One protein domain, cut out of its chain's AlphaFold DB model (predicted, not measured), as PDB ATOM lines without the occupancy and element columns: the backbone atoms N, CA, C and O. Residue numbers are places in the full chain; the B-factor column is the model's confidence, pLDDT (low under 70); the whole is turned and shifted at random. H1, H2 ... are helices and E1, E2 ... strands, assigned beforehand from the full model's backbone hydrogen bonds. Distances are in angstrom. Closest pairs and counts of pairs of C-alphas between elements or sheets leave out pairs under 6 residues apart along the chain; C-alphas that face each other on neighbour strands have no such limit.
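Overview. This is residues 29 to 169 of the 170 residues of an uncharacterized protein of Chryseobacterium sp. G0240 (UniProt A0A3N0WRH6). A strongly twisted sheet of seven strands, with E1, E2 and E6 in its middle, has the two-stranded hairpin of E7 and E8 crossing over one face and the short helix H2 packed on the opposite face. The hairpin is only partly face to face with the sheet and reaches from the edge strand E4 to the edge strand E5, while the small helix H1 only grazes the sheet at its rim. The printed part has 141 residues with nine named strands, E1 to E9, and two named helices, H1 coming between E2 and E3 along the chain and H2 between E4 and E5; the large sheet is branched, its neighbour pairs are antiparallel, and the class is mostly strand. The whole is compact and rounded, with a radius of gyration of the C-alphas of 14.5 A and spans of 37 by 35 by 31 A.

Arrangement. E1, residues 31 to 42, has E2, residues 46 to 56, on one side and E6, residues 108 to 117, on the other side. E1 and E2 are an antiparallel hairpin at 154 degrees, with N 35 and O 52 within hydrogen-bond range at 2.8 A. E1 and E6 are antiparallel at 141 degrees, with N 34 and O 113 at 2.9 A. The other side of E2 has two antiparallel neighbours, E3, residues 78 to 80, beside residues 54 to 56, and E4, residues 84 to 89, beside residues 46 to 51. N 79 and O 55 are 2.8 A apart, and N 86 and O 49 are 2.8 A apart. The other side of E6 likewise has E5, residues 103 to 105, beside residues 108 to 110, and E9, residues 163 to 168, beside residues 113 to 117. E5 and E6 are a hairpin, with N 105 and O 108 at 2.7 A; E6 and E9 are antiparallel, with N 114 and O 167 at 2.9 A. H2, residues 96 to 100, is on this sheet at a height over the sheet of 6.3 A and only just lies over E1, on which 3 of its 5 C-alphas fall. Its closest C-alpha pair with E6 is that of Val 98 and Cys 111, 6.1 A. H1, residues 68 to 73, only grazes the sheet, with its residues 68 to 72. In H1 and H2 every O i to N i+4 pair is within hydrogen-bond range. E7, residues 130 to 141, and E8, residues 144 to 153, are an antiparallel hairpin at 158 degrees, with N 137 and O 148 at 2.8 A. The closest C-alphas of E4 and E8 are those of Gly 85 and Thr 153, 6.0 A; those of E5 and E7 are Cys 105 and Cys 140, 5.8 A. E2 and E8 are near each other, with 7 pairs of C-alphas within 10 A, whereas E1 and E8 are apart.

Along the chain. E1 begins at C-alpha 31, (-39.741, -17.269, 19.074), is 32.2 A long and bends by 52 degrees at residue 34. E2 is 31.8 A long and ends at C-alpha 56, (-47.098, -14.336, 30.400). H1, E3, E4, H2 and E5 follow, each of 3 to 6 residues. E6, 25.7 A long, bends by 66 degrees at residue 114. E7, 27.1 A long, bends by 86 degrees at residue 133, and E8 is 27.6 A long. E9, 13.2 A long, ends at C-alpha 168, (-48.644, -8.266, 13.827).

Size, cuts and confidence. The C-alphas of Ser 43 and Asn 59, the two farthest apart, are 42.0 A from each other. The printed part has no cut. The links from E2 to H1 and from E6 to E7 are long; the second, residues 118 to 129, has C-alphas 15 to 22 A from the mean of all C-alphas. The mean pLDDT of the printed part is 75.9, and 37 residues are under 70, among them residues 118 to 133.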
ATOM      1  N   SER A  29     -34.495 -20.912  16.558       49.69
ATOM      2  CA  SER A  29     -35.088 -19.595  16.454       49.69
ATOM      3  C   SER A  29     -35.629 -19.182  17.820       49.69
ATOM      4  O   SER A  29     -36.456 -19.893  18.403       49.69
ATOM      5  N   TYR A  30     -35.204 -18.028  18.347       58.12
ATOM      6  CA  TYR A  30     -35.954 -17.424  19.446       58.12
ATOM      7  C   TYR A  30     -37.291 -16.953  18.882       58.12
ATOM      8  O   TYR A  30     -37.352 -16.084  18.012       58.12
ATOM      9  N   LYS A  31     -38.352 -17.554  19.405       69.12
ATOM     10  CA  LYS A  31     -39.741 -17.269  19.074       69.12
ATOM     11  C   LYS A  31     -40.369 -16.610  20.283       69.12
ATOM     12  O   LYS A  31     -40.542 -17.258  21.313       69.12
ATOM     13  N   GLY A  32     -40.684 -15.327  20.170       77.81
ATOM     14  CA  GLY A  32     -41.137 -14.539  21.307       77.81
ATOM     15  C   GLY A  32     -42.210 -13.533  20.945       77.81
ATOM     16  O   GLY A  32     -42.495 -13.269  19.780       77.81
ATOM     17  N   LEU A  33     -42.818 -12.971  21.980       85.31
ATOM     18  CA  LEU A  33     -43.721 -11.841  21.846       85.31
ATOM     19  C   LEU A  33     -42.976 -10.578  22.238       85.31
ATOM     20  O   LEU A  33     -42.131 -10.589  23.136       85.31
ATOM     21  N   GLY A  34     -43.341  -9.472  21.613       88.50
ATOM     22  CA  GLY A  34     -42.915  -8.175  22.084       88.50
ATOM     23  C   GLY A  34     -43.844  -7.063  21.652       88.50
ATOM     24  O   GLY A  34     -44.748  -7.233  20.833       88.50
ATOM     25  N   VAL A  35     -43.613  -5.910  22.255       88.00
ATOM     26  CA  VAL A  35     -44.227  -4.653  21.860       88.00
ATOM     27  C   VAL A  35     -43.184  -3.866  21.104       88.00
ATOM     28  O   VAL A  35     -42.097  -3.608  21.623       88.00
ATOM     29  N   PHE A  36     -43.522  -3.470  19.887       87.62
ATOM     30  CA  PHE A  36     -42.785  -2.417  19.225       87.62
ATOM     31  C   PHE A  36     -43.367  -1.087  19.657       87.62
ATOM     32  O   PHE A  36     -44.564  -0.837  19.528       87.62
ATOM     33  N   TYR A  37     -42.501  -0.256  20.204       86.00
ATOM     34  CA  TYR A  37     -42.799   1.092  20.623       86.00
ATOM     35  C   TYR A  37     -41.962   2.034  19.781       86.00
ATOM     36  O   TYR A  37     -40.755   1.827  19.670       86.00
ATOM     37  N   TYR A  38     -42.574   3.062  19.204       83.38
ATOM     38  CA  TYR A  38     -41.819   4.027  18.421       83.38
ATOM     39  C   TYR A  38     -42.215   5.460  18.727       83.38
ATOM     40  O   TYR A  38     -43.292   5.758  19.252       83.38
ATOM     41  N   PHE A  39     -41.301   6.357  18.391       80.44
ATOM     42  CA  PHE A  39     -41.520   7.788  18.435       80.44
ATOM     43  C   PHE A  39     -40.806   8.448  17.262       80.44
ATOM     44  O   PHE A  39     -39.765   7.991  16.790       80.44
ATOM     45  N   GLU A  40     -41.423   9.510  16.771       75.94
ATOM     46  CA  GLU A  40     -40.899  10.318  15.682       75.94
ATOM     47  C   GLU A  40     -39.708  11.143  16.177       75.94
ATOM     48  O   GLU A  40     -39.761  11.729  17.261       75.94
ATOM     49  N   ILE A  41     -38.629  11.153  15.395       72.25
ATOM     50  CA  ILE A  41     -37.417  11.924  15.697       72.25
ATOM     51  C   ILE A  41     -37.406  13.222  14.889       72.25
ATOM     52  O   ILE A  41     -37.011  14.263  15.410       72.25
ATOM     53  N   ASP A  42     -37.841  13.155  13.626       61.88
ATOM     54  CA  ASP A  42     -37.840  14.285  12.698       61.88
ATOM     55  C   ASP A  42     -38.939  14.127  11.631       61.88
ATOM     56  O   ASP A  42     -38.993  13.094  10.954       61.88
ATOM     57  N   SER A  43     -39.793  15.156  11.524       59.56
ATOM     58  CA  SER A  43     -40.730  15.482  10.427       59.56
ATOM     59  C   SER A  43     -41.360  14.306   9.650       59.56
ATOM     60  O   SER A  43     -41.529  14.354   8.431       59.56
ATOM     61  N   GLY A  44     -41.735  13.239  10.351       59.09
ATOM     62  CA  GLY A  44     -42.418  12.061   9.816       59.09
ATOM     63  C   GLY A  44     -41.569  11.143   8.934       59.09
ATOM     64  O   GLY A  44     -42.135  10.309   8.234       59.09
ATOM     65  N   SER A  45     -40.240  11.289   8.926       63.56
ATOM     66  CA  SER A  45     -39.359  10.515   8.028       63.56
ATOM     67  C   SER A  45     -38.470   9.496   8.744       63.56
ATOM     68  O   SER A  45     -38.013   8.540   8.118       63.56
ATOM     69  N   TYR A  46     -38.215   9.691  10.041       68.44
ATOM     70  CA  TYR A  46     -37.397   8.787  10.849       68.44
ATOM     71  C   TYR A  46     -38.037   8.515  12.200       68.44
ATOM     72  O   TYR A  46     -38.422   9.433  12.932       68.44
ATOM     73  N   TYR A  47     -38.063   7.236  12.547       76.12
ATOM     74  CA  TYR A  47     -38.657   6.752  13.780       76.12
ATOM     75  C   TYR A  47     -37.641   5.937  14.560       76.12
ATOM     76  O   TYR A  47     -37.015   5.030  14.011       76.12
ATOM     77  N   ASP A  48     -37.505   6.237  15.847       79.25
ATOM     78  CA  ASP A  48     -36.759   5.383  16.762       79.25
ATOM     79  C   ASP A  48     -37.679   4.258  17.216       79.25
ATOM     80  O   ASP A  48     -38.758   4.503  17.758       79.25
ATOM     81  N   MET A  49     -37.237   3.021  17.012       83.94
ATOM     82  CA  MET A  49     -37.976   1.836  17.416       83.94
ATOM     83  C   MET A  49     -37.347   1.181  18.624       83.94
ATOM     84  O   MET A  49     -36.135   0.971  18.698       83.94
ATOM     85  N   ILE A  50     -38.198   0.764  19.544       86.44
ATOM     86  CA  ILE A  50     -37.832  -0.012  20.714       86.44
ATOM     87  C   ILE A  50     -38.647  -1.297  20.668       86.44
ATOM     88  O   ILE A  50     -39.874  -1.263  20.639       86.44
ATOM     89  N   PHE A  51     -37.961  -2.434  20.677       86.56
ATOM     90  CA  PHE A  51     -38.588  -3.734  20.864       86.56
ATOM     91  C   PHE A  51     -38.566  -4.086  22.347       86.56
ATOM     92  O   PHE A  51     -37.508  -4.097  22.974       86.56
ATOM     93  N   ILE A  52     -39.728  -4.371  22.920       87.75
ATOM     94  CA  ILE A  52     -39.885  -4.697  24.334       87.75
ATOM     95  C   ILE A  52     -40.425  -6.125  24.427       87.75
ATOM     96  O   ILE A  52     -41.633  -6.319  24.253       87.75
ATOM     97  N   PRO A  53     -39.568  -7.129  24.682       86.88
ATOM     98  CA  PRO A  53     -40.022  -8.501  24.846       86.88
ATOM     99  C   PRO A  53     -40.977  -8.613  26.034       86.88
ATOM    100  O   PRO A  53     -40.828  -7.915  27.042       86.88
ATOM    101  N   PHE A  54     -41.945  -9.517  25.936       87.44
ATOM    102  CA  PHE A  54     -42.778  -9.869  27.077       87.44
ATOM    103  C   PHE A  54     -43.147 -11.346  27.073       87.44
ATOM    104  O   PHE A  54     -43.169 -12.015  26.041       87.44
ATOM    105  N   HIS A  55     -43.496 -11.839  28.252       86.62
ATOM    106  CA  HIS A  55     -44.027 -13.178  28.445       86.62
ATOM    107  C   HIS A  55     -45.193 -13.144  29.438       86.62
ATOM    108  O   HIS A  55     -45.361 -12.197  30.206       86.62
ATOM    109  N   PHE A  56     -46.030 -14.179  29.418       85.00
ATOM    110  CA  PHE A  56     -47.098 -14.336  30.400       85.00
ATOM    111  C   PHE A  56     -46.580 -15.115  31.612       85.00
ATOM    112  O   PHE A  56     -45.872 -16.108  31.466       85.00
ATOM    113  N   LYS A  57     -46.967 -14.691  32.820       84.00
ATOM    114  CA  LYS A  57     -46.660 -15.387  34.081       84.00
ATOM    115  C   LYS A  57     -47.230 -16.810  34.117       84.00
ATOM    116  O   LYS A  57     -46.697 -17.682  34.794       84.00
ATOM    117  N   VAL A  58     -48.338 -17.022  33.414       79.00
ATOM    118  CA  VAL A  58     -48.989 -18.320  33.238       79.00
ATOM    119  C   VAL A  58     -48.714 -18.829  31.832       79.00
ATOM    120  O   VAL A  58     -48.592 -18.036  30.901       79.00
ATOM    121  N   ASN A  59     -48.617 -20.148  31.662       70.56
ATOM    122  CA  ASN A  59     -48.358 -20.736  30.356       70.56
ATOM    123  C   ASN A  59     -49.589 -20.563  29.453       70.56
ATOM    124  O   ASN A  59     -50.543 -21.338  29.499       70.56
ATOM    125  N   THR A  60     -49.580 -19.522  28.631       64.31
ATOM    126  CA  THR A  60     -50.634 -19.226  27.664       64.31
ATOM    127  C   THR A  60     -50.316 -19.915  26.336       64.31
ATOM    128  O   THR A  60     -50.343 -19.233  25.323       64.31
ATOM    129  N   GLY A  61     -49.970 -21.211  26.354       69.56
ATOM    130  CA  GLY A  61     -49.197 -21.959  25.338       69.56
ATOM    131  C   GLY A  61     -49.343 -21.595  23.855       69.56
ATOM    132  O   GLY A  61     -50.333 -21.014  23.460       69.56
ATOM    133  N   ASN A  62     -48.389 -21.970  23.001       74.31
ATOM    134  CA  ASN A  62     -48.443 -21.686  21.560       74.31
ATOM    135  C   ASN A  62     -48.277 -20.178  21.238       74.31
ATOM    136  O   ASN A  62     -49.270 -19.569  20.850       74.31
ATOM    137  N   PRO A  63     -47.100 -19.527  21.388       71.00
ATOM    138  CA  PRO A  63     -46.942 -18.096  21.091       71.00
ATOM    139  C   PRO A  63     -47.455 -17.640  19.714       71.00
ATOM    140  O   PRO A  63     -47.933 -16.515  19.578       71.00
ATOM    141  N   LYS A  64     -47.415 -18.521  18.706       73.25
ATOM    142  CA  LYS A  64     -47.930 -18.257  17.350       73.25
ATOM    143  C   LYS A  64     -49.453 -18.074  17.292       73.25
ATOM    144  O   LYS A  64     -49.954 -17.407  16.380       73.25
ATOM    145  N   ASP A  65     -50.160 -18.625  18.274       80.06
ATOM    146  CA  ASP A  65     -51.623 -18.657  18.369       80.06
ATOM    147  C   ASP A  65     -52.168 -17.522  19.252       80.06
ATOM    148  O   ASP A  65     -53.353 -17.472  19.582       80.06
ATOM    149  N   ILE A  66     -51.303 -16.597  19.674       83.50
ATOM    150  CA  ILE A  66     -51.692 -15.481  20.531       83.50
ATOM    151  C   ILE A  66     -52.427 -14.420  19.710       83.50
ATOM    152  O   ILE A  66     -51.964 -13.974  18.660       83.50
ATOM    153  N   SER A  67     -53.591 -14.022  20.220       86.56
ATOM    154  CA  SER A  67     -54.468 -12.995  19.663       86.56
ATOM    155  C   SER A  67     -54.535 -11.775  20.582       86.56
ATOM    156  O   SER A  67     -54.215 -11.862  21.773       86.56
ATOM    157  N   LYS A  68     -55.029 -10.646  20.060       86.00
ATOM    158  CA  LYS A  68     -55.250  -9.430  20.852       86.00
ATOM    159  C   LYS A  68     -56.168  -9.685  22.038       86.00
ATOM    160  O   LYS A  68     -55.819  -9.339  23.159       86.00
ATOM    161  N   GLN A  69     -57.288 -10.381  21.833       87.56
ATOM    162  CA  GLN A  69     -58.216 -10.721  22.917       87.56
ATOM    163  C   GLN A  69     -57.519 -11.479  24.057       87.56
ATOM    164  O   GLN A  69     -57.761 -11.189  25.228       87.56
ATOM    165  N   ARG A  70     -56.610 -12.404  23.729       86.81
ATOM    166  CA  ARG A  70     -55.849 -13.164  24.726       86.81
ATOM    167  C   ARG A  70     -54.882 -12.280  25.513       86.81
ATOM    168  O   ARG A  70     -54.772 -12.453  26.726       86.81
ATOM    169  N   ILE A  71     -54.215 -11.339  24.838       88.06
ATOM    170  CA  ILE A  71     -53.355 -10.324  25.469       88.06
ATOM    171  C   ILE A  71     -54.181  -9.482  26.448       88.06
ATOM    172  O   ILE A  71     -53.803  -9.377  27.612       88.06
ATOM    173  N   LEU A  72     -55.337  -8.968  26.015       88.44
ATOM    174  CA  LEU A  72     -56.225  -8.145  26.846       88.44
ATOM    175  C   LEU A  72     -56.729  -8.915  28.079       88.44
ATOM    176  O   LEU A  72     -56.624  -8.428  29.201       88.44
ATOM    177  N   GLN A  73     -57.187 -10.159  27.903       87.75
ATOM    178  CA  GLN A  73     -57.651 -11.020  29.004       87.75
ATOM    179  C   GLN A  73     -56.562 -11.330  30.040       87.75
ATOM    180  O   GLN A  73     -56.866 -11.631  31.193       87.75
ATOM    181  N   ASN A  74     -55.290 -11.270  29.640       86.19
ATOM    182  CA  ASN A  74     -54.151 -11.616  30.483       86.19
ATOM    183  C   ASN A  74     -53.248 -10.415  30.788       86.19
ATOM    184  O   ASN A  74     -52.142 -10.620  31.284       86.19
ATOM    185  N   ALA A  75     -53.704  -9.179  30.556       87.50
ATOM    186  CA  ALA A  75     -52.901  -7.962  30.695       87.50
ATOM    187  C   ALA A  75     -52.172  -7.865  32.050       87.50
ATOM    188  O   ALA A  75     -50.996  -7.500  32.133       87.50
ATOM    189  N   LYS A  76     -52.840  -8.285  33.131       87.06
ATOM    190  CA  LYS A  76     -52.278  -8.292  34.491       87.06
ATOM    191  C   LYS A  76     -51.161  -9.318  34.699       87.06
ATOM    192  O   LYS A  76     -50.312  -9.102  35.562       87.06
ATOM    193  N   ASN A  77     -51.144 -10.384  33.902       87.38
ATOM    194  CA  ASN A  77     -50.176 -11.480  33.960       87.38
ATOM    195  C   ASN A  77     -48.986 -11.279  33.015       87.38
ATOM    196  O   ASN A  77     -48.101 -12.131  32.986       87.38
ATOM    197  N   ILE A  78     -48.961 -10.197  32.236       88.25
ATOM    198  CA  ILE A  78     -47.841  -9.883  31.351       88.25
ATOM    199  C   ILE A  78     -46.665  -9.371  32.180       88.25
ATOM    200  O   ILE A  78     -46.807  -8.471  33.013       88.25
ATOM    201  N   ILE A  79     -45.498  -9.944  31.916       87.19
ATOM    202  CA  ILE A  79     -44.211  -9.517  32.440       87.19
ATOM    203  C   ILE A  79     -43.416  -8.975  31.257       87.19
ATOM    204  O   ILE A  79     -43.088  -9.712  30.328       87.19
ATOM    205  N   PHE A  80     -43.134  -7.676  31.295       87.88
ATOM    206  CA  PHE A  80     -42.265  -7.028  30.321       87.88
ATOM    207  C   PHE A  80     -40.807  -7.181  30.728       87.88
ATOM    208  O   PHE A  80     -40.443  -6.985  31.891       87.88
ATOM    209  N   GLU A  81     -39.974  -7.494  29.748       84.12
ATOM    210  CA  GLU A  81     -38.528  -7.490  29.891       84.12
ATOM    211  C   GLU A  81     -37.965  -6.095  29.599       84.12
ATOM    212  O   GLU A  81     -38.690  -5.126  29.359       84.12
ATOM    213  N   ARG A  82     -36.638  -5.968  29.655       80.38
ATOM    214  CA  ARG A  82     -35.969  -4.710  29.321       80.38
ATOM    215  C   ARG A  82     -36.168  -4.403  27.840       80.38
ATOM    216  O   ARG A  82     -35.943  -5.267  26.996       80.38
ATOM    217  N   GLY A  83     -36.543  -3.163  27.541       79.81
ATOM    218  CA  GLY A  83     -36.635  -2.700  26.161       79.81
ATOM    219  C   GLY A  83     -35.270  -2.691  25.471       79.81
ATOM    220  O   GLY A  83     -34.244  -2.428  26.101       79.81
ATOM    221  N   LEU A  84     -35.279  -2.933  24.165       79.06
ATOM    222  CA  LEU A  84     -34.111  -3.026  23.302       79.06
ATOM    223  C   LEU A  84     -34.243  -2.007  22.173       79.06
ATOM    224  O   LEU A  84     -35.245  -1.997  21.461       79.06
ATOM    225  N   GLY A  85     -33.239  -1.147  22.005       80.38
ATOM    226  CA  GLY A  85     -33.266  -0.124  20.965       80.38
ATOM    227  C   GLY A  85     -33.075  -0.811  19.636       80.38
ATOM    228  O   GLY A  85     -31.987  -1.303  19.389       80.38
ATOM    229  N   PHE A  86     -34.100  -0.886  18.803       77.00
ATOM    230  CA  PHE A  86     -34.030  -1.553  17.510       77.00
ATOM    231  C   PHE A  86     -33.489  -0.634  16.409       77.00
ATOM    232  O   PHE A  86     -33.151  -1.125  15.346       77.00
ATOM    233  N   GLY A  87     -33.300   0.658  16.687       73.81
ATOM    234  CA  GLY A  87     -32.679   1.625  15.777       73.81
ATOM    235  C   GLY A  87     -33.696   2.474  15.014       73.81
ATOM    236  O   GLY A  87     -34.896   2.403  15.277       73.81
ATOM    237  N   THR A  88     -33.183   3.274  14.077       76.12
ATOM    238  CA  THR A  88     -33.954   4.243  13.288       76.12
ATOM    239  C   THR A  88     -34.428   3.662  11.963       76.12
ATOM    240  O   THR A  88     -33.596   3.312  11.127       76.12
ATOM    241  N   PHE A  89     -35.732   3.573  11.728       74.50
ATOM    242  CA  PHE A  89     -36.280   3.034  10.475       74.50
ATOM    243  C   PHE A  89     -36.917   4.126   9.612       74.50
ATOM    244  O   PHE A  89     -37.273   5.201  10.108       74.50
ATOM    245  N   ARG A  90     -36.998   3.839   8.310       71.25
ATOM    246  CA  ARG A  90     -37.698   4.645   7.303       71.25
ATOM    247  C   ARG A  90     -38.914   3.863   6.814       71.25
ATOM    248  O   ARG A  90     -39.030   2.675   7.092       71.25
ATOM    249  N   ASN A  91     -39.774   4.536   6.060       63.88
ATOM    250  CA  ASN A  91     -40.806   3.859   5.287       63.88
ATOM    251  C   ASN A  91     -40.145   2.900   4.269       63.88
ATOM    252  O   ASN A  91     -39.095   3.226   3.715       63.88
ATOM    253  N   GLU A  92     -40.804   1.772   4.026       68.19
ATOM    254  CA  GLU A  92     -40.509   0.600   3.184       68.19
ATOM    255  C   GLU A  92     -39.716  -0.550   3.846       68.19
ATOM    256  O   GLU A  92     -39.393  -1.543   3.187       68.19
ATOM    257  N   ASP A  93     -39.456  -0.485   5.156       71.44
ATOM    258  CA  ASP A  93     -38.809  -1.574   5.902       71.44
ATOM    259  C   ASP A  93     -39.823  -2.669   6.312       71.44
ATOM    260  O   ASP A  93     -41.027  -2.441   6.388       71.44
ATOM    261  N   ILE A  94     -39.352  -3.867   6.706       68.62
ATOM    262  CA  ILE A  94     -40.207  -4.950   7.271       68.62
ATOM    263  C   ILE A  94     -41.036  -4.500   8.498       68.62
ATOM    264  O   ILE A  94     -41.957  -5.187   8.938       68.62
ATOM    265  N   PHE A  95     -40.697  -3.343   9.066       79.56
ATOM    266  CA  PHE A  95     -41.372  -2.725  10.199       79.56
ATOM    267  C   PHE A  95     -42.401  -1.657   9.810       79.56
ATOM    268  O   PHE A  95     -43.060  -1.118  10.696       79.56
ATOM    269  N   ASP A  96     -42.618  -1.384   8.527       78.31
ATOM    270  CA  ASP A  96     -43.697  -0.503   8.066       78.31
ATOM    271  C   ASP A  96     -45.060  -0.945   8.588       78.31
ATOM    272  O   ASP A  96     -45.857  -0.144   9.085       78.31
ATOM    273  N   ASP A  97     -45.301  -2.255   8.565       76.19
ATOM    274  CA  ASP A  97     -46.525  -2.838   9.096       76.19
ATOM    275  C   ASP A  97     -46.673  -2.582  10.601       76.19
ATOM    276  O   ASP A  97     -47.792  -2.441  11.096       76.19
ATOM    277  N   VAL A  98     -45.576  -2.464  11.352       81.38
ATOM    278  CA  VAL A  98     -45.627  -2.076  12.770       81.38
ATOM    279  C   VAL A  98     -46.129  -0.644  12.911       81.38
ATOM    280  O   VAL A  98     -46.992  -0.382  13.750       81.38
ATOM    281  N   PHE A  99     -45.614   0.277  12.094       77.56
ATOM    282  CA  PHE A  99     -46.032   1.676  12.114       77.56
ATOM    283  C   PHE A  99     -47.524   1.804  11.788       77.56
ATOM    284  O   PHE A  99     -48.280   2.398  12.563       77.56
ATOM    285  N   LEU A 100     -47.972   1.174  10.700       79.75
ATOM    286  CA  LEU A 100     -49.356   1.258  10.227       79.75
ATOM    287  C   LEU A 100     -50.378   0.630  11.180       79.75
ATOM    288  O   LEU A 100     -51.515   1.090  11.241       79.75
ATOM    289  N   ASN A 101     -49.996  -0.408  11.925       78.75
ATOM    290  CA  ASN A 101     -50.904  -1.119  12.834       78.75
ATOM    291  C   ASN A 101     -50.745  -0.699  14.301       78.75
ATOM    292  O   ASN A 101     -51.302  -1.336  15.193       78.75
ATOM    293  N   SER A 102     -49.980   0.357  14.559       80.00
ATOM    294  CA  SER A 102     -49.779   0.848  15.914       80.00
ATOM    295  C   SER A 102     -50.947   1.673  16.438       80.00
ATOM    296  O   SER A 102     -51.563   2.470  15.730       80.00
ATOM    297  N   GLU A 103     -51.203   1.527  17.730       79.38
ATOM    298  CA  GLU A 103     -52.186   2.303  18.468       79.38
ATOM    299  C   GLU A 103     -51.489   3.404  19.277       79.38
ATOM    300  O   GLU A 103     -50.387   3.192  19.793       79.38
ATOM    301  N   PRO A 104     -52.097   4.591  19.419       75.25
ATOM    302  CA  PRO A 104     -51.579   5.610  20.316       75.25
ATOM    303  C   PRO A 104     -51.760   5.196  21.787       75.25
ATOM    304  O   PRO A 104     -52.833   4.779  22.213       75.25
ATOM    305  N   CYS A 105     -50.706   5.364  22.577       74.56
ATOM    306  CA  CYS A 105     -50.710   5.402  24.035       74.56
ATOM    307  C   CYS A 105     -50.110   6.748  24.456       74.56
ATOM    308  O   CYS A 105     -48.924   7.011  24.247       74.56
ATOM    309  N   GLU A 106     -50.946   7.621  25.021       73.19
ATOM    310  CA  GLU A 106     -50.602   9.026  25.281       73.19
ATOM    311  C   GLU A 106     -50.102   9.735  23.997       73.19
ATOM    312  O   GLU A 106     -50.842   9.830  23.021       73.19
ATOM    313  N   THR A 107     -48.860  10.237  23.981       66.62
ATOM    314  CA  THR A 107     -48.244  10.945  22.842       66.62
ATOM    315  C   THR A 107     -47.426  10.043  21.914       66.62
ATOM    316  O   THR A 107     -46.769  10.539  21.001       66.62
ATOM    317  N   LYS A 108     -47.406   8.728  22.152       73.56
ATOM    318  CA  LYS A 108     -46.526   7.774  21.459       73.56
ATOM    319  C   LYS A 108     -47.333   6.586  20.951       73.56
ATOM    320  O   LYS A 108     -48.455   6.381  21.394       73.56
ATOM    321  N   LYS A 109     -46.811   5.819  19.994       80.19
ATOM    322  CA  LYS A 109     -47.559   4.730  19.346       80.19
ATOM    323  C   LYS A 109     -46.882   3.376  19.570       80.19
ATOM    324  O   LYS A 109     -45.657   3.297  19.672       80.19
ATOM    325  N   TYR A 110     -47.679   2.316  19.692       83.81
ATOM    326  CA  TYR A 110     -47.200   0.969  20.006       83.81
ATOM    327  C   TYR A 110     -47.988  -0.121  19.274       83.81
ATOM    328  O   TYR A 110     -49.144   0.071  18.917       83.81
ATOM    329  N   CYS A 111     -47.370  -1.280  19.065       85.75
ATOM    330  CA  CYS A 111     -47.987  -2.425  18.400       85.75
ATOM    331  C   CYS A 111     -47.532  -3.737  19.049       85.75
ATOM    332  O   CYS A 111     -46.343  -3.924  19.314       85.75
ATOM    333  N   PHE A 112     -48.462  -4.671  19.266       85.81
ATOM    334  CA  PHE A 112     -48.128  -6.025  19.706       85.81
ATOM    335  C   PHE A 112     -47.720  -6.891  18.517       85.81
ATOM    336  O   PHE A 112     -48.416  -6.947  17.500       85.81
ATOM    337  N   ALA A 113     -46.606  -7.601  18.659       86.06
ATOM    338  CA  ALA A 113     -46.099  -8.477  17.621       86.06
ATOM    339  C   ALA A 113     -45.548  -9.784  18.190       86.06
ATOM    340  O   ALA A 113     -44.969  -9.835  19.277       86.06
ATOM    341  N   TYR A 114     -45.702 -10.846  17.408       84.50
ATOM    342  CA  TYR A 114     -44.937 -12.072  17.560       84.50
ATOM    343  C   TYR A 114     -43.753 -12.024  16.595       84.50
ATOM    344  O   TYR A 114     -43.922 -11.738  15.406       84.50
ATOM    345  N   VAL A 115     -42.563 -12.298  17.115       78.00
ATOM    346  CA  VAL A 115     -41.307 -12.178  16.384       78.00
ATOM    347  C   VAL A 115     -40.560 -13.504  16.419       78.00
ATOM    348  O   VAL A 115     -40.423 -14.137  17.468       78.00
ATOM    349  N   ASP A 116     -40.085 -13.908  15.247       74.81
ATOM    350  CA  ASP A 116     -39.253 -15.086  15.029       74.81
ATOM    351  C   ASP A 116     -37.849 -14.622  14.604       74.81
ATOM    352  O   ASP A 116     -37.706 -13.947  13.579       74.81
ATOM    353  N   PHE A 117     -36.816 -14.926  15.396       72.81
ATOM    354  CA  PHE A 117     -35.429 -14.531  15.120       72.81
ATOM    355  C   PHE A 117     -34.585 -15.706  14.612       72.81
ATOM    356  O   PHE A 117     -34.775 -16.841  15.044       72.81
ATOM    357  N   VAL A 118     -33.581 -15.429  13.772       65.88
ATOM    358  CA  VAL A 118     -32.506 -16.401  13.481       65.88
ATOM    359  C   VAL A 118     -31.645 -16.584  14.729       65.88
ATOM    360  O   VAL A 118     -31.282 -15.595  15.371       65.88
ATOM    361  N   GLU A 119     -31.248 -17.823  15.031       57.75
ATOM    362  CA  GLU A 119     -30.179 -18.084  15.995       57.75
ATOM    363  C   GLU A 119     -28.912 -17.321  15.584       57.75
ATOM    364  O   GLU A 119     -28.305 -17.579  14.544       57.75
ATOM    365  N   ASN A 120     -28.504 -16.351  16.398       56.56
ATOM    366  CA  ASN A 120     -27.176 -15.768  16.306       56.56
ATOM    367  C   ASN A 120     -26.346 -16.412  17.414       56.56
ATOM    368  O   ASN A 120     -26.683 -16.245  18.588       56.56
ATOM    369  N   ASN A 121     -25.297 -17.159  17.052       51.03
ATOM    370  CA  ASN A 121     -24.402 -17.829  17.998       51.03
ATOM    371  C   ASN A 121     -23.824 -16.812  18.993       51.03
ATOM    372  O   ASN A 121     -22.822 -16.155  18.728       51.03
ATOM    373  N   GLN A 122     -24.491 -16.656  20.136       41.56
ATOM    374  CA  GLN A 122     -23.992 -16.065  21.373       41.56
ATOM    375  C   GLN A 122     -23.040 -14.853  21.241       41.56
ATOM    376  O   GLN A 122     -22.064 -14.731  21.982       41.56
ATOM    377  N   LYS A 123     -23.400 -13.825  20.463       47.06
ATOM    378  CA  LYS A 123     -23.225 -12.461  20.998       47.06
ATOM    379  C   LYS A 123     -24.363 -12.231  21.989       47.06
ATOM    380  O   LYS A 123     -25.315 -11.517  21.698       47.06
ATOM    381  N   GLU A 124     -24.289 -12.949  23.118       49.34
ATOM    382  CA  GLU A 124     -25.283 -12.959  24.192       49.34
ATOM    383  C   GLU A 124     -25.794 -11.540  24.457       49.34
ATOM    384  O   GLU A 124     -25.003 -10.609  24.621       49.34
ATOM    385  N   ILE A 125     -27.109 -11.399  24.622       49.47
ATOM    386  CA  ILE A 125     -27.785 -10.193  25.134       49.47
ATOM    387  C   ILE A 125     -27.103  -9.647  26.418       49.47
ATOM    388  O   ILE A 125     -27.182  -8.462  26.736       49.47
ATOM    389  N   LYS A 126     -26.339 -10.494  27.126       47.38
ATOM    390  CA  LYS A 126     -25.496 -10.156  28.285       47.38
ATOM    391  C   LYS A 126     -24.275  -9.268  27.988       47.38
ATOM    392  O   LYS A 126     -23.754  -8.670  28.922       47.38
ATOM    393  N   LYS A 127     -23.808  -9.154  26.739       51.44
ATOM    394  CA  LYS A 127     -22.686  -8.270  26.336       51.44
ATOM    395  C   LYS A 127     -23.153  -6.958  25.709       51.44
ATOM    396  O   LYS A 127     -22.395  -6.291  25.005       51.44
ATOM    397  N   TRP A 128     -24.413  -6.598  25.907       60.59
ATOM    398  CA  TRP A 128     -24.937  -5.358  25.368       60.59
ATOM    399  C   TRP A 128     -24.472  -4.204  26.245       60.59
ATOM    400  O   TRP A 128     -24.653  -4.202  27.461       60.59
ATOM    401  N   ASN A 129     -23.793  -3.251  25.614       58.28
ATOM    402  CA  ASN A 129     -23.275  -2.077  26.289       58.28
ATOM    403  C   ASN A 129     -24.394  -1.032  26.291       58.28
ATOM    404  O   ASN A 129     -24.676  -0.407  25.265       58.28
ATOM    405  N   TYR A 130     -25.079  -0.926  27.422       66.31
ATOM    406  CA  TYR A 130     -26.147   0.042  27.623       66.31
ATOM    407  C   TYR A 130     -25.541   1.379  28.048       66.31
ATOM    408  O   TYR A 130     -24.643   1.431  28.893       66.31
ATOM    409  N   ASP A 131     -26.041   2.463  27.479       63.72
ATOM    410  CA  ASP A 131     -25.815   3.792  28.011       63.72
ATOM    411  C   ASP A 131     -26.650   3.999  29.279       63.72
ATOM    412  O   ASP A 131     -27.687   3.375  29.500       63.72
ATOM    413  N   LYS A 132     -26.213   4.931  30.132       60.66
ATOM    414  CA  LYS A 132     -26.902   5.264  31.392       60.66
ATOM    415  C   LYS A 132     -28.200   6.062  31.194       60.66
ATOM    416  O   LYS A 132     -28.820   6.461  32.176       60.66
ATOM    417  N   LYS A 133     -28.597   6.341  29.948       68.19
ATOM    418  CA  LYS A 133     -29.838   7.058  29.639       68.19
ATOM    419  C   LYS A 133     -31.012   6.084  29.723       68.19
ATOM    420  O   LYS A 133     -31.251   5.304  28.802       68.19
ATOM    421  N   GLU A 134     -31.700   6.133  30.859       77.00
ATOM    422  CA  GLU A 134     -32.938   5.401  31.122       77.00
ATOM    423  C   GLU A 134     -34.142   6.195  30.598       77.00
ATOM    424  O   GLU A 134     -34.300   7.377  30.901       77.00
ATOM    425  N   LEU A 135     -35.012   5.529  29.847       78.62
ATOM    426  CA  LEU A 135     -36.331   6.018  29.473       78.62
ATOM    427  C   LEU A 135     -37.384   5.140  30.151       78.62
ATOM    428  O   LEU A 135     -37.332   3.913  30.076       78.62
ATOM    429  N   SER A 136     -38.372   5.765  30.780       84.12
ATOM    430  CA  SER A 136     -39.573   5.062  31.234       84.12
ATOM    431  C   SER A 136     -40.629   5.109  30.134       84.12
ATOM    432  O   SER A 136     -41.039   6.184  29.699       84.12
ATOM    433  N   ILE A 137     -41.054   3.936  29.680       85.06
ATOM    434  CA  ILE A 137     -42.054   3.749  28.632       85.06
ATOM    435  C   ILE A 137     -43.347   3.285  29.288       85.06
ATOM    436  O   ILE A 137     -43.347   2.330  30.059       85.06
ATOM    437  N   ARG A 138     -44.452   3.961  28.983       84.69
ATOM    438  CA  ARG A 138     -45.792   3.533  29.385       84.69
ATOM    439  C   ARG A 138     -46.397   2.740  28.238       84.69
ATOM    440  O   ARG A 138     -46.499   3.252  27.130       84.69
ATOM    441  N   ILE A 139     -46.762   1.495  28.507       85.38
ATOM    442  CA  ILE A 139     -47.477   0.626  27.577       85.38
ATOM    443  C   ILE A 139     -48.906   0.508  28.084       85.38
ATOM    444  O   ILE A 139     -49.135   0.039  29.203       85.38
ATOM    445  N   CYS A 140     -49.849   0.951  27.263       84.00
ATOM    446  CA  CYS A 140     -51.270   0.804  27.513       84.00
ATOM    447  C   CYS A 140     -51.702  -0.601  27.072       84.00
ATOM    448  O   CYS A 140     -51.354  -1.046  25.983       84.00
ATOM    449  N   ILE A 141     -52.437  -1.319  27.916       84.69
ATOM    450  CA  ILE A 141     -53.089  -2.582  27.564       84.69
ATOM    451  C   ILE A 141     -54.524  -2.482  28.065       84.69
ATOM    452  O   ILE A 141     -54.776  -2.642  29.259       84.69
ATOM    453  N   ASP A 142     -55.457  -2.177  27.163       80.25
ATOM    454  CA  ASP A 142     -56.807  -1.741  27.538       80.25
ATOM    455  C   ASP A 142     -56.744  -0.549  28.520       80.25
ATOM    456  O   ASP A 142     -56.165   0.490  28.203       80.25
ATOM    457  N   LYS A 143     -57.296  -0.704  29.727       79.50
ATOM    458  CA  LYS A 143     -57.309   0.316  30.784       79.50
ATOM    459  C   LYS A 143     -56.086   0.254  31.699       79.50
ATOM    460  O   LYS A 143     -55.906   1.144  32.528       79.50
ATOM    461  N   ASP A 144     -55.266  -0.788  31.580       81.38
ATOM    462  CA  ASP A 144     -54.089  -0.979  32.417       81.38
ATOM    463  C   ASP A 144     -52.872  -0.289  31.784       81.38
ATOM    464  O   ASP A 144     -52.583  -0.455  30.600       81.38
ATOM    465  N   ILE A 145     -52.108   0.450  32.591       84.00
ATOM    466  CA  ILE A 145     -50.828   1.034  32.176       84.00
ATOM    467  C   ILE A 145     -49.697   0.252  32.839       84.00
ATOM    468  O   ILE A 145     -49.644   0.103  34.061       84.00
ATOM    469  N   LYS A 146     -48.756  -0.227  32.026       85.75
ATOM    470  CA  LYS A 146     -47.527  -0.881  32.478       85.75
ATOM    471  C   LYS A 146     -46.340   0.029  32.189       85.75
ATOM    472  O   LYS A 146     -46.176   0.504  31.071       85.75
ATOM    473  N   ILE A 147     -45.510   0.275  33.201       85.19
ATOM    474  CA  ILE A 147     -44.285   1.064  33.049       85.19
ATOM    475  C   ILE A 147     -43.123   0.104  32.825       85.19
ATOM    476  O   ILE A 147     -42.846  -0.752  33.665       85.19
ATOM    477  N   VAL A 148     -42.436   0.266  31.700       85.06
ATOM    478  CA  VAL A 148     -41.263  -0.512  31.318       85.06
ATOM    479  C   VAL A 148     -40.052   0.401  31.241       85.06
ATOM    480  O   VAL A 148     -40.125   1.516  30.729       85.06
ATOM    481  N   LYS A 149     -38.916  -0.078  31.746       83.19
ATOM    482  CA  LYS A 149     -37.646   0.634  31.641       83.19
ATOM    483  C   LYS A 149     -36.926   0.238  30.359       83.19
ATOM    484  O   LYS A 149     -36.683  -0.944  30.102       83.19
ATOM    485  N   TYR A 150     -36.561   1.247  29.589       80.38
ATOM    486  CA  TYR A 150     -35.693   1.150  28.431       80.38
ATOM    487  C   TYR A 150     -34.353   1.806  28.746       80.38
ATOM    488  O   TYR A 150     -34.305   2.867  29.363       80.38
ATOM    489  N   TYR A 151     -33.267   1.185  28.302       74.19
ATOM    490  CA  TYR A 151     -31.935   1.772  28.349       74.19
ATOM    491  C   TYR A 151     -31.422   1.854  26.924       74.19
ATOM    492  O   TYR A 151     -31.416   0.842  26.218       74.19
ATOM    493  N   HIS A 152     -30.980   3.041  26.513       70.81
ATOM    494  CA  HIS A 152     -30.339   3.182  25.213       70.81
ATOM    495  C   HIS A 152     -29.161   2.216  25.105       70.81
ATOM    496  O   HIS A 152     -28.350   2.091  26.021       70.81
ATOM    497  N   THR A 153     -29.077   1.503  23.991       68.19
ATOM    498  CA  THR A 153     -27.933   0.657  23.662       68.19
ATOM    499  C   THR A 153     -26.975   1.457  22.790       68.19
ATOM    500  O   THR A 153     -27.418   2.187  21.906       68.19
ATOM    501  N   LYS A 154     -25.660   1.311  22.998       68.19
ATOM    502  CA  LYS A 154     -24.658   1.989  22.148       68.19
ATOM    503  C   LYS A 154     -24.756   1.586  20.674       68.19
ATOM    504  O   LYS A 154     -24.433   2.381  19.803       68.19
ATOM    505  N   ASN A 155     -25.207   0.356  20.422       66.56
ATOM    506  CA  ASN A 155     -25.511  -0.173  19.095       66.56
ATOM    507  C   ASN A 155     -26.992  -0.557  19.039       66.56
ATOM    508  O   ASN A 155     -27.531  -1.034  20.041       66.56
ATOM    509  N   ALA A 156     -27.637  -0.410  17.885       67.88
ATOM    510  CA  ALA A 156     -29.010  -0.863  17.712       67.88
ATOM    511  C   ALA A 156     -29.085  -2.401  17.723       67.88
ATOM    512  O   ALA A 156     -28.268  -3.102  17.127       67.88
ATOM    513  N   ALA A 157     -30.103  -2.937  18.387       70.38
ATOM    514  CA  ALA A 157     -30.421  -4.353  18.444       70.38
ATOM    515  C   ALA A 157     -30.677  -4.949  17.054       70.38
ATOM    516  O   ALA A 157     -30.330  -6.108  16.851       70.38
ATOM    517  N   ARG A 158     -31.197  -4.180  16.080       69.25
ATOM    518  CA  ARG A 158     -31.403  -4.667  14.699       69.25
ATOM    519  C   ARG A 158     -30.123  -5.138  14.016       69.25
ATOM    520  O   ARG A 158     -30.170  -6.043  13.195       69.25
ATOM    521  N   ASP A 159     -28.979  -4.559  14.376       68.00
ATOM    522  CA  ASP A 159     -27.693  -4.921  13.771       68.00
ATOM    523  C   ASP A 159     -27.177  -6.260  14.331       68.00
ATOM    524  O   ASP A 159     -26.241  -6.864  13.808       68.00
ATOM    525  N   LEU A 160     -27.788  -6.728  15.424       66.38
ATOM    526  CA  LEU A 160     -27.402  -7.923  16.170       66.38
ATOM    527  C   LEU A 160     -28.456  -9.032  16.082       66.38
ATOM    528  O   LEU A 160     -28.114 -10.212  16.192       66.38
ATOM    529  N   ILE A 161     -29.720  -8.660  15.885       70.75
ATOM    530  CA  ILE A 161     -30.876  -9.543  15.854       70.75
ATOM    531  C   ILE A 161     -31.475  -9.529  14.449       70.75
ATOM    532  O   ILE A 161     -32.022  -8.524  14.002       70.75
ATOM    533  N   LYS A 162     -31.424 -10.680  13.775       72.81
ATOM    534  CA  LYS A 162     -32.069 -10.880  12.474       72.81
ATOM    535  C   LYS A 162     -33.485 -11.411  12.670       72.81
ATOM    536  O   LYS A 162     -33.655 -12.498  13.221       72.81
ATOM    537  N   ILE A 163     -34.477 -10.653  12.209       76.50
ATOM    538  CA  ILE A 163     -35.880 -11.083  12.173       76.50
ATOM    539  C   ILE A 163     -36.111 -11.916  10.919       76.50
ATOM    540  O   ILE A 163     -35.900 -11.433   9.812       76.50
ATOM    541  N   ASN A 164     -36.565 -13.149  11.113       74.81
ATOM    542  CA  ASN A 164     -36.997 -14.034  10.036       74.81
ATOM    543  C   ASN A 164     -38.444 -13.783   9.647       74.81
ATOM    544  O   ASN A 164     -38.782 -13.760   8.467       74.81
ATOM    545  N   ALA A 165     -39.302 -13.636  10.653       80.88
ATOM    546  CA  ALA A 165     -40.720 -13.418  10.454       80.88
ATOM    547  C   ALA A 165     -41.284 -12.516  11.548       80.88
ATOM    548  O   ALA A 165     -40.928 -12.622  12.726       80.88
ATOM    549  N   LEU A 166     -42.208 -11.657  11.136       82.06
ATOM    550  CA  LEU A 166     -42.940 -10.746  11.995       82.06
ATOM    551  C   LEU A 166     -44.435 -10.958  11.764       82.06
ATOM    552  O   LEU A 166     -44.915 -10.861  10.637       82.06
ATOM    553  N   LYS A 167     -45.177 -11.256  12.831       87.06
ATOM    554  CA  LYS A 167     -46.640 -11.340  12.801       87.06
ATOM    555  C   LYS A 167     -47.217 -10.261  13.704       87.06
ATOM    556  O   LYS A 167     -47.043 -10.309  14.921       87.06
ATOM    557  N   ILE A 168     -47.942  -9.325  13.104       86.50
ATOM    558  CA  ILE A 168     -48.644  -8.266  13.827       86.50
ATOM    559  C   ILE A 168     -49.959  -8.794  14.400       86.50
ATOM    560  O   ILE A 168     -50.745  -9.431  13.697       86.50
ATOM    561  N   ILE A 169     -50.193  -8.529  15.685       84.81
ATOM    562  CA  ILE A 169     -51.410  -8.929  16.391       84.81
ATOM    563  C   ILE A 169     -52.342  -7.714  16.425       84.81
ATOM    564  O   ILE A 169     -52.108  -6.782  17.193       84.81
TER     565      ILE A 169